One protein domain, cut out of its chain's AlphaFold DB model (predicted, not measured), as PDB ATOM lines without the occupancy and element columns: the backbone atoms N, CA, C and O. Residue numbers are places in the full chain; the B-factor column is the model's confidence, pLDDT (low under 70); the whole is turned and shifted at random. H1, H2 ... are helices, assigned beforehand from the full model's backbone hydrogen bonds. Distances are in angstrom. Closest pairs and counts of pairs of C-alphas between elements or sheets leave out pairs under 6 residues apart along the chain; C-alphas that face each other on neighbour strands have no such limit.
ATOM      1  N   ASN A   4       5.816 -43.647  26.737       56.78
ATOM      2  CA  ASN A   4       7.141 -43.084  26.943       56.78
ATOM      3  C   ASN A   4       7.329 -42.404  28.314       56.78
ATOM      4  O   ASN A   4       8.449 -42.391  28.811       56.78
ATOM      5  N   ASP A   5       6.285 -41.840  28.937       54.38
ATOM      6  CA  ASP A   5       6.409 -41.221  30.272       54.38
ATOM      7  C   ASP A   5       6.383 -42.261  31.393       54.38
ATOM      8  O   ASP A   5       7.133 -42.134  32.361       54.38
ATOM      9  N   GLU A   6       5.567 -43.309  31.255       52.53
ATOM     10  CA  GLU A   6       5.493 -44.394  32.238       52.53
ATOM     11  C   GLU A   6       6.764 -45.252  32.214       52.53
ATOM     12  O   GLU A   6       7.341 -45.500  33.272       52.53
ATOM     13  N   GLU A   7       7.287 -45.614  31.036       54.78
ATOM     14  CA  GLU A   7       8.568 -46.331  30.923       54.78
ATOM     15  C   GLU A   7       9.753 -45.485  31.415       54.78
ATOM     16  O   GLU A   7      10.633 -45.984  32.125       54.78
ATOM     17  N   ARG A   8       9.765 -44.179  31.110       57.47
ATOM     18  CA  ARG A   8      10.779 -43.253  31.637       57.47
ATOM     19  C   ARG A   8      10.690 -43.107  33.148       57.47
ATOM     20  O   ARG A   8      11.731 -43.087  33.799       57.47
ATOM     21  N   ALA A   9       9.486 -43.016  33.708       55.06
ATOM     22  CA  ALA A   9       9.279 -42.942  35.151       55.06
ATOM     23  C   ALA A   9       9.723 -44.235  35.853       55.06
ATOM     24  O   ALA A   9      10.397 -44.165  36.878       55.06
ATOM     25  N   MET A  10       9.433 -45.400  35.269       53.34
ATOM     26  CA  MET A  10       9.857 -46.704  35.793       53.34
ATOM     27  C   MET A  10      11.387 -46.865  35.763       53.34
ATOM     28  O   MET A  10      11.993 -47.366  36.715       53.34
ATOM     29  N   SER A  11      12.027 -46.371  34.696       68.00
ATOM     30  CA  SER A  11      13.487 -46.294  34.578       68.00
ATOM     31  C   SER A  11      14.093 -45.320  35.596       68.00
ATOM     32  O   SER A  11      15.072 -45.655  36.264       68.00
ATOM     33  N   LEU A  12      13.477 -44.146  35.773       65.06
ATOM     34  CA  LEU A  12      13.863 -43.133  36.758       65.06
ATOM     35  C   LEU A  12      13.833 -43.685  38.182       65.06
ATOM     36  O   LEU A  12      14.844 -43.577  38.872       65.06
ATOM     37  N   SER A  13      12.728 -44.305  38.603       67.31
ATOM     38  CA  SER A  13      12.631 -44.914  39.935       67.31
ATOM     39  C   SER A  13      13.685 -46.000  40.126       67.31
ATOM     40  O   SER A  13      14.430 -45.941  41.095       67.31
ATOM     41  N   SER A  14      13.875 -46.903  39.156       71.00
ATOM     42  CA  SER A  14      14.923 -47.934  39.248       71.00
ATOM     43  C   SER A  14      16.345 -47.359  39.347       71.00
ATOM     44  O   SER A  14      17.208 -47.933  40.014       71.00
ATOM     45  N   ILE A  15      16.625 -46.243  38.668       70.38
ATOM     46  CA  ILE A  15      17.926 -45.562  38.731       70.38
ATOM     47  C   ILE A  15      18.104 -44.865  40.080       70.38
ATOM     48  O   ILE A  15      19.191 -44.934  40.654       70.38
ATOM     49  N   LEU A  16      17.051 -44.229  40.596       71.00
ATOM     50  CA  LEU A  16      17.059 -43.570  41.900       71.00
ATOM     51  C   LEU A  16      17.206 -44.585  43.034       71.00
ATOM     52  O   LEU A  16      18.071 -44.386  43.878       71.00
ATOM     53  N   ASP A  17      16.492 -45.708  42.987       73.00
ATOM     54  CA  ASP A  17      16.611 -46.798  43.963       73.00
ATOM     55  C   ASP A  17      18.030 -47.376  43.980       73.00
ATOM     56  O   ASP A  17      18.623 -47.609  45.037       73.00
ATOM     57  N   ARG A  18      18.633 -47.573  42.798       72.06
ATOM     58  CA  ARG A  18      20.030 -48.023  42.685       72.06
ATOM     59  C   ARG A  18      21.006 -46.984  43.220       72.06
ATOM     60  O   ARG A  18      21.974 -47.358  43.882       72.06
ATOM     61  N   ALA A  19      20.777 -45.705  42.924       69.44
ATOM     62  CA  ALA A  19      21.602 -44.620  43.432       69.44
ATOM     63  C   ALA A  19      21.503 -44.547  44.959       69.44
ATOM     64  O   ALA A  19      22.531 -44.546  45.622       69.44
ATOM     65  N   GLU A  20      20.301 -44.582  45.527       69.50
ATOM     66  CA  GLU A  20      20.063 -44.561  46.968       69.50
ATOM     67  C   GLU A  20      20.693 -45.769  47.668       69.50
ATOM     68  O   GLU A  20      21.495 -45.595  48.587       69.50
ATOM     69  N   ALA A  21      20.455 -46.987  47.171       72.88
ATOM     70  CA  ALA A  21      21.081 -48.197  47.701       72.88
ATOM     71  C   ALA A  21      22.618 -48.117  47.662       72.88
ATOM     72  O   ALA A  21      23.304 -48.588  48.576       72.88
ATOM     73  N   PHE A  22      23.174 -47.495  46.620       71.19
ATOM     74  CA  PHE A  22      24.606 -47.259  46.498       71.19
ATOM     75  C   PHE A  22      25.105 -46.193  47.485       71.19
ATOM     76  O   PHE A  22      26.111 -46.417  48.159       71.19
ATOM     77  N   LEU A  23      24.395 -45.070  47.634       69.06
ATOM     78  CA  LEU A  23      24.718 -44.010  48.593       69.06
ATOM     79  C   LEU A  23      24.705 -44.537  50.033       69.06
ATOM     80  O   LEU A  23      25.661 -44.283  50.764       69.06
ATOM     81  N   VAL A  24      23.690 -45.322  50.407       69.44
ATOM     82  CA  VAL A  24      23.560 -45.957  51.731       69.44
ATOM     83  C   VAL A  24      24.699 -46.956  51.972       69.44
ATOM     84  O   VAL A  24      25.372 -46.916  53.007       69.44
ATOM     85  N   ARG A  25      25.010 -47.815  50.987       70.00
ATOM     86  CA  ARG A  25      26.163 -48.738  51.062       70.00
ATOM     87  C   ARG A  25      27.508 -48.026  51.165       70.00
ATOM     88  O   ARG A  25      28.464 -48.605  51.672       70.00
ATOM     89  N   MET A  26      27.615 -46.810  50.651       65.69
ATOM     90  CA  MET A  26      28.841 -46.025  50.737       65.69
ATOM     91  C   MET A  26      28.938 -45.199  52.012       65.69
ATOM     92  O   MET A  26      30.043 -44.952  52.477       65.69
ATOM     93  N   GLU A  27      27.817 -44.797  52.601       65.25
ATOM     94  CA  GLU A  27      27.791 -44.069  53.872       65.25
ATOM     95  C   GLU A  27      28.336 -44.921  55.026       65.25
ATOM     96  O   GLU A  27      29.031 -44.417  55.902       65.25
ATOM     97  N   THR A  28      28.145 -46.240  54.942       64.88
ATOM     98  CA  THR A  28      28.749 -47.219  55.859       64.88
ATOM     99  C   THR A  28      30.246 -47.461  55.614       64.88
ATOM    100  O   THR A  28      30.923 -48.038  56.463       64.88
ATOM    101  N   LYS A  29      30.803 -47.013  54.479       59.59
ATOM    102  CA  LYS A  29      32.211 -47.215  54.100       59.59
ATOM    103  C   LYS A  29      32.967 -45.885  54.076       59.59
ATOM    104  O   LYS A  29      33.040 -45.209  53.054       59.59
ATOM    105  N   VAL A  30      33.625 -45.558  55.188       57.66
ATOM    106  CA  VAL A  30      34.332 -44.281  55.446       57.66
ATOM    107  C   VAL A  30      35.677 -44.129  54.694       57.66
ATOM    108  O   VAL A  30      36.590 -43.455  55.165       57.66
ATOM    109  N   SER A  31      35.850 -44.757  53.524       73.31
ATOM    110  CA  SER A  31      37.083 -44.604  52.736       73.31
ATOM    111  C   SER A  31      37.037 -43.333  51.863       73.31
ATOM    112  O   SER A  31      36.016 -43.062  51.220       73.31
ATOM    113  N   PRO A  32      38.135 -42.554  51.768       70.62
ATOM    114  CA  PRO A  32      38.216 -41.353  50.927       70.62
ATOM    115  C   PRO A  32      37.899 -41.602  49.444       70.62
ATOM    116  O   PRO A  32      37.338 -40.735  48.770       70.62
ATOM    117  N   GLN A  33      38.233 -42.791  48.932       73.56
ATOM    118  CA  GLN A  33      37.925 -43.190  47.554       73.56
ATOM    119  C   GLN A  33      36.416 -43.360  47.350       73.56
ATOM    120  O   GLN A  33      35.862 -42.899  46.353       73.56
ATOM    121  N   THR A  34      35.739 -43.941  48.339       69.88
ATOM    122  CA  THR A  34      34.287 -44.132  48.345       69.88
ATOM    123  C   THR A  34      33.549 -42.796  48.381       69.88
ATOM    124  O   THR A  34      32.551 -42.621  47.688       69.88
ATOM    125  N   LYS A  35      34.077 -41.809  49.113       70.50
ATOM    126  CA  LYS A  35      33.501 -40.458  49.170       70.50
ATOM    127  C   LYS A  35      33.555 -39.743  47.813       70.50
ATOM    128  O   LYS A  35      32.556 -39.178  47.385       70.50
ATOM    129  N   LYS A  36      34.676 -39.838  47.086       77.88
ATOM    130  CA  LYS A  36      34.769 -39.294  45.715       77.88
ATOM    131  C   LYS A  36      33.804 -39.982  44.752       77.88
ATOM    132  O   LYS A  36      33.200 -39.316  43.916       77.88
ATOM    133  N   LEU A  37      33.658 -41.301  44.868       75.69
ATOM    134  CA  LEU A  37      32.740 -42.068  44.028       75.69
ATOM    135  C   LEU A  37      31.275 -41.694  44.307       75.69
ATOM    136  O   LEU A  37      30.507 -41.516  43.362       75.69
ATOM    137  N   LYS A  38      30.930 -41.480  45.586       74.31
ATOM    138  CA  LYS A  38      29.650 -40.912  46.038       74.31
ATOM    139  C   LYS A  38      29.345 -39.592  45.359       74.31
ATOM    140  O   LYS A  38      28.321 -39.481  44.691       74.31
ATOM    141  N   ASP A  39      30.258 -38.635  45.466       77.44
ATOM    142  CA  ASP A  39      30.054 -37.299  44.912       77.44
ATOM    143  C   ASP A  39      29.941 -37.319  43.378       77.44
ATOM    144  O   ASP A  39      29.154 -36.563  42.806       77.44
ATOM    145  N   ASN A  40      30.687 -38.195  42.695       80.62
ATOM    146  CA  ASN A  40      30.605 -38.329  41.237       80.62
ATOM    147  C   ASN A  40      29.268 -38.914  40.775       80.62
ATOM    148  O   ASN A  40      28.681 -38.421  39.812       80.62
ATOM    149  N   ILE A  41      28.780 -39.957  41.449       76.75
ATOM    150  CA  ILE A  41      27.493 -40.570  41.110       76.75
ATOM    151  C   ILE A  41      26.350 -39.615  41.432       76.75
ATOM    152  O   ILE A  41      25.472 -39.430  40.595       76.75
ATOM    153  N   GLU A  42      26.410 -38.938  42.577       76.88
ATOM    154  CA  GLU A  42      25.435 -37.919  42.956       76.88
ATOM    155  C   GLU A  42      25.363 -36.803  41.896       76.88
ATOM    156  O   GLU A  42      24.284 -36.515  41.382       76.88
ATOM    157  N   LYS A  43      26.508 -36.259  41.456       80.19
ATOM    158  CA  LYS A  43      26.555 -35.263  40.367       80.19
ATOM    159  C   LYS A  43      26.014 -35.788  39.039       80.19
ATOM    160  O   LYS A  43      25.284 -35.065  38.364       80.19
ATOM    161  N   ASN A  44      26.362 -37.015  38.653       80.62
ATOM    162  CA  ASN A  44      25.892 -37.607  37.399       80.62
ATOM    163  C   ASN A  44      24.375 -37.818  37.401       80.62
ATOM    164  O   ASN A  44      23.726 -37.503  36.406       80.62
ATOM    165  N   VAL A  45      23.808 -38.289  38.516       77.56
ATOM    166  CA  VAL A  45      22.354 -38.435  38.678       77.56
ATOM    167  C   VAL A  45      21.678 -37.069  38.581       77.56
ATOM    168  O   VAL A  45      20.754 -36.910  37.791       77.56
ATOM    169  N   MET A  46      22.178 -36.054  39.292       79.25
ATOM    170  CA  MET A  46      21.630 -34.691  39.224       79.25
ATOM    171  C   MET A  46      21.685 -34.105  37.804       79.25
ATOM    172  O   MET A  46      20.695 -33.563  37.316       79.25
ATOM    173  N   ALA A  47      22.814 -34.248  37.106       80.69
ATOM    174  CA  ALA A  47      22.960 -33.773  35.732       80.69
ATOM    175  C   ALA A  47      22.041 -34.518  34.750       80.69
ATOM    176  O   ALA A  47      21.514 -33.916  33.813       80.69
ATOM    177  N   TRP A  48      21.839 -35.819  34.952       79.12
ATOM    178  CA  TRP A  48      20.927 -36.619  34.140       79.12
ATOM    179  C   TRP A  48      19.464 -36.217  34.363       79.12
ATOM    180  O   TRP A  48      18.756 -35.973  33.388       79.12
ATOM    181  N   LEU A  49      19.044 -36.033  35.619       77.44
ATOM    182  CA  LEU A  49      17.717 -35.508  35.969       77.44
ATOM    183  C   LEU A  49      17.467 -34.138  35.326       77.44
ATOM    184  O   LEU A  49      16.417 -33.912  34.726       77.44
ATOM    185  N   TYR A  50      18.466 -33.256  35.363       77.69
ATOM    186  CA  TYR A  50      18.381 -31.945  34.728       77.69
ATOM    187  C   TYR A  50      18.195 -32.037  33.212       77.69
ATOM    188  O   TYR A  50      17.331 -31.365  32.654       77.69
ATOM    189  N   LYS A  51      18.962 -32.908  32.541       79.50
ATOM    190  CA  LYS A  51      18.836 -33.155  31.093       79.50
ATOM    191  C   LYS A  51      17.480 -33.737  30.702       79.50
ATOM    192  O   LYS A  51      17.032 -33.513  29.583       79.50
ATOM    193  N   LEU A  52      16.835 -34.479  31.600       74.31
ATOM    194  CA  LEU A  52      15.481 -34.987  31.392       74.31
ATOM    195  C   LEU A  52      14.392 -33.926  31.602       74.31
ATOM    196  O   LEU A  52      13.233 -34.199  31.307       74.31
ATOM    197  N   GLY A  53      14.743 -32.733  32.092       76.25
ATOM    198  CA  GLY A  53      13.775 -31.700  32.463       76.25
ATOM    199  C   GLY A  53      13.077 -31.976  33.798       76.25
ATOM    200  O   GLY A  53      12.095 -31.312  34.125       76.25
ATOM    201  N   GLU A  54      13.576 -32.932  34.588       78.69
ATOM    202  CA  GLU A  54      13.007 -33.265  35.889       78.69
ATOM    203  C   GLU A  54      13.309 -32.155  36.895       78.69
ATOM    204  O   GLU A  54      14.465 -31.831  37.189       78.69
ATOM    205  N   THR A  55      12.256 -31.564  37.454       80.38
ATOM    206  CA  THR A  55      12.401 -30.543  38.494       80.38
ATOM    207  C   THR A  55      12.525 -31.196  39.870       80.38
ATOM    208  O   THR A  55      12.013 -32.297  40.076       80.38
ATOM    209  N   PRO A  56      13.140 -30.524  40.859       77.25
ATOM    210  CA  PRO A  56      13.171 -31.022  42.233       77.25
ATOM    211  C   PRO A  56      11.772 -31.302  42.801       77.25
ATOM    212  O   PRO A  56      11.613 -32.195  43.628       77.25
ATOM    213  N   THR A  57      10.757 -30.563  42.342       77.25
ATOM    214  CA  THR A  57       9.351 -30.759  42.715       77.25
ATOM    215  C   THR A  57       8.791 -32.052  42.125       77.25
ATOM    216  O   THR A  57       8.213 -32.849  42.859       77.25
ATOM    217  N   THR A  58       9.010 -32.297  40.829       76.31
ATOM    218  CA  THR A  58       8.586 -33.538  40.156       76.31
ATOM    219  C   THR A  58       9.301 -34.751  40.744       76.31
ATOM    220  O   THR A  58       8.669 -35.765  41.028       76.31
ATOM    221  N   LEU A  59      10.605 -34.625  41.005       76.31
ATOM    222  CA  LEU A  59      11.411 -35.668  41.630       76.31
ATOM    223  C   LEU A  59      10.913 -35.995  43.045       76.31
ATOM    224  O   LEU A  59      10.747 -37.162  43.383       76.31
ATOM    225  N   GLY A  60      10.636 -34.970  43.857       73.12
ATOM    226  CA  GLY A  60      10.088 -35.145  45.203       73.12
ATOM    227  C   GLY A  60       8.705 -35.804  45.200       73.12
ATOM    228  O   GLY A  60       8.441 -36.663  46.036       73.12
ATOM    229  N   ALA A  61       7.851 -35.462  44.230       73.69
ATOM    230  CA  ALA A  61       6.548 -36.101  44.058       73.69
ATOM    231  C   ALA A  61       6.671 -37.576  43.623       73.69
ATOM    232  O   ALA A  61       5.967 -38.428  44.161       73.69
ATOM    233  N   LYS A  62       7.597 -37.894  42.704       69.12
ATOM    234  CA  LYS A  62       7.877 -39.270  42.246       69.12
ATOM    235  C   LYS A  62       8.473 -40.155  43.342       69.12
ATOM    236  O   LYS A  62       8.181 -41.342  43.388       69.12
ATOM    237  N   LEU A  63       9.253 -39.570  44.251       67.81
ATOM    238  CA  LEU A  63       9.808 -40.245  45.429       67.81
ATOM    239  C   LEU A  63       8.846 -40.243  46.637       67.81
ATOM    240  O   LEU A  63       9.280 -40.425  47.775       67.81
ATOM    241  N   LEU A  64       7.544 -40.027  46.400       59.16
ATOM    242  CA  LEU A  64       6.468 -40.066  47.403       59.16
ATOM    243  C   LEU A  64       6.698 -39.143  48.610       59.16
ATOM    244  O   LEU A  64       6.280 -39.446  49.724       59.16
ATOM    245  N   GLY A  65       7.376 -38.011  48.413       53.62
ATOM    246  CA  GLY A  65       7.651 -37.077  49.503       53.62
ATOM    247  C   GLY A  65       8.580 -37.633  50.584       53.62
ATOM    248  O   GLY A  65       8.648 -37.039  51.659       53.62
ATOM    249  N   SER A  66       9.307 -38.729  50.320       54.16
ATOM    250  CA  SER A  66      10.400 -39.149  51.198       54.16
ATOM    251  C   SER A  66      11.334 -37.961  51.405       54.16
ATOM    252  O   SER A  66      11.762 -37.337  50.428       54.16
ATOM    253  N   ASP A  67      11.636 -37.640  52.667       55.84
ATOM    254  CA  ASP A  67      12.630 -36.636  53.065       55.84
ATOM    255  C   ASP A  67      14.023 -37.156  52.693       55.84
ATOM    256  O   ASP A  67      14.827 -37.610  53.507       55.84
ATOM    257  N   ASN A  68      14.252 -37.214  51.385       64.75
ATOM    258  CA  ASN A  68      15.375 -37.889  50.794       64.75
ATOM    259  C   ASN A  68      16.469 -36.842  50.602       64.75
ATOM    260  O   ASN A  68      16.295 -35.835  49.901       64.75
ATOM    261  N   SER A  69      17.613 -37.073  51.247       70.44
ATOM    262  CA  SER A  69      18.781 -36.184  51.203       70.44
ATOM    263  C   SER A  69      19.158 -35.822  49.760       70.44
ATOM    264  O   SER A  69      19.532 -34.683  49.470       70.44
ATOM    265  N   LEU A  70      18.950 -36.753  48.822       71.50
ATOM    266  CA  LEU A  70      19.192 -36.559  47.395       71.50
ATOM    267  C   LEU A  70      18.289 -35.477  46.783       71.50
ATOM    268  O   LEU A  70      18.791 -34.619  46.060       71.50
ATOM    269  N   VAL A  71      16.995 -35.439  47.122       75.31
ATOM    270  CA  VAL A  71      16.048 -34.419  46.626       75.31
ATOM    271  C   VAL A  71      16.425 -33.036  47.145       75.31
ATOM    272  O   VAL A  71      16.420 -32.066  46.386       75.31
ATOM    273  N   ARG A  72      16.805 -32.932  48.426       78.00
ATOM    274  CA  ARG A  72      17.255 -31.665  49.025       78.00
ATOM    275  C   ARG A  72      18.526 -31.153  48.358       78.00
ATOM    276  O   ARG A  72      18.582 -29.991  47.965       78.00
ATOM    277  N   LYS A  73      19.527 -32.016  48.181       77.06
ATOM    278  CA  LYS A  73      20.767 -31.640  47.493       77.06
ATOM    279  C   LYS A  73      20.531 -31.306  46.024       77.06
ATOM    280  O   LYS A  73      21.109 -30.339  45.530       77.06
ATOM    281  N   TYR A  74      19.664 -32.061  45.346       80.31
ATOM    282  CA  TYR A  74      19.305 -31.793  43.960       80.31
ATOM    283  C   TYR A  74      18.609 -30.445  43.834       80.31
ATOM    284  O   TYR A  74      18.967 -29.687  42.948       80.31
ATOM    285  N   ARG A  75      17.702 -30.092  44.754       82.81
ATOM    286  CA  ARG A  75      17.086 -28.760  44.806       82.81
ATOM    287  C   ARG A  75      18.139 -27.659  44.902       82.81
ATOM    288  O   ARG A  75      18.152 -26.777  44.052       82.81
ATOM    289  N   THR A  76      19.061 -27.756  45.859       84.12
ATOM    290  CA  THR A  76      20.135 -26.765  46.037       84.12
ATOM    291  C   THR A  76      21.045 -26.662  44.811       84.12
ATOM    292  O   THR A  76      21.467 -25.569  44.436       84.12
ATOM    293  N   TRP A  77      21.388 -27.788  44.181       83.19
ATOM    294  CA  TRP A  77      22.184 -27.794  42.952       83.19
ATOM    295  C   TRP A  77      21.396 -27.200  41.777       83.19
ATOM    296  O   TRP A  77      21.902 -26.333  41.071       83.19
ATOM    297  N   TRP A  78      20.135 -27.595  41.612       80.75
ATOM    298  CA  TRP A  78      19.244 -27.133  40.552       80.75
ATOM    299  C   TRP A  78      19.008 -25.625  40.637       80.75
ATOM    300  O   TRP A  78      19.096 -24.941  39.625       80.75
ATOM    301  N   GLU A  79      18.814 -25.074  41.836       81.88
ATOM    302  CA  GLU A  79      18.712 -23.626  42.068       81.88
ATOM    303  C   GLU A  79      19.994 -22.864  41.717       81.88
ATOM    304  O   GLU A  79      19.913 -21.716  41.293       81.88
ATOM    305  N   LYS A  80      21.171 -23.490  41.842       80.31
ATOM    306  CA  LYS A  80      22.451 -22.889  41.433       80.31
ATOM    307  C   LYS A  80      22.679 -22.944  39.923       80.31
ATOM    308  O   LYS A  80      23.305 -22.039  39.385       80.31
ATOM    309  N   VAL A  81      22.188 -23.985  39.246       75.44
ATOM    310  CA  VAL A  81      22.417 -24.212  37.804       75.44
ATOM    311  C   VAL A  81      21.304 -23.618  36.927       75.44
ATOM    312  O   VAL A  81      21.560 -23.196  35.799       75.44
ATOM    313  N   ARG A  82      20.073 -23.501  37.440       66.56
ATOM    314  CA  ARG A  82      18.947 -22.838  36.762       66.56
ATOM    315  C   ARG A  82      19.236 -21.389  36.333       66.56
ATOM    316  O   ARG A  82      18.900 -21.079  35.196       66.56
ATOM    317  N   PRO A  83      19.836 -20.496  37.151       59.12
ATOM    318  CA  PRO A  83      20.105 -19.118  36.726       59.12
ATOM    319  C   PRO A  83      21.138 -19.008  35.594       59.12
ATOM    320  O   PRO A  83      21.265 -17.943  35.004       59.12
ATOM    321  N   SER A  84      21.853 -20.090  35.263       53.16
ATOM    322  CA  SER A  84      22.854 -20.132  34.188       53.16
ATOM    323  C   SER A  84      22.362 -20.704  32.850       53.16
ATOM    324  O   SER A  84      23.149 -20.750  31.907       53.16
ATOM    325  N   VAL A  85      21.090 -21.106  32.725       49.22
ATOM    326  CA  VAL A  85      20.520 -21.525  31.433       49.22
ATOM    327  C   VAL A  85      19.438 -20.522  31.018       49.22
ATOM    328  O   VAL A  85      18.365 -20.514  31.629       49.22
TER     329      VAL A  85
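This is residues 4 to 85 of the 87 residues of an uncharacterized protein of Phytophthora parasitica (UniProt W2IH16). Two long helices, H1 and H2, form a hairpin that is joined at one end and spreads into a narrow V. A second, smaller hairpin, H3 and H4, packs on it: H4 crosses the later part of H2, and short H3 lies toward the open end of the V. The joined end, residues 28 to 33, sticks out. The printed part has 82 residues with four named helices, H1, H2, H3, H4 in chain order, and no named strand; the class is all helix. It is compact, with a radius of gyration of the C-alphas of 13.0 A, and spans 37 by 30 by 21 A.

H1, residues 4 to 27, begins at C-alpha 4 (7.141, -43.084, 26.943) and is 33.9 A long. H2, residues 32 to 51, begins at C-alpha 32 (38.216, -41.353, 50.927) and is 28.9 A long. H3 is residues 56 to 62, 9.8 A. H4, residues 69 to 84, measures 23.7 A and ends at C-alpha 84 (22.854, -20.132, 34.188).

H1 touches H2 with residues 19 to 26 alone, at a shallow tilt of 17 degrees, opposite ways; their closest C-alphas, of Met 26 and Thr 34, are 6.2 A apart. H2, with residues 42 to 50 alone, touches H4 at a steep tilt of 58 degrees, the closest C-alphas being Met 46 and Tyr 74, 6.0 A. H3 and H4 touch, closest at C-alphas of Pro 56 and Arg 75, 5.2 A. H1 and H3 are close but not clearly touching, with the C-alphas of Ser 13 and Lys 62 7.7 A apart. H2 and H3 are only just apart, 8.5 A at the closest. Every O i to N i+4 pair is within hydrogen-bond range in H1, H2 and H3, and 10 of 12 in H4.

The C-alphas farthest apart, of Asn 4 and Ser 31, are 39.5 A from each other. The printed part has no cut, and no link is long. The mean pLDDT of the printed part is 70.7; 31 residues are under 70, among them residues 4 to 13 and 62 to 68.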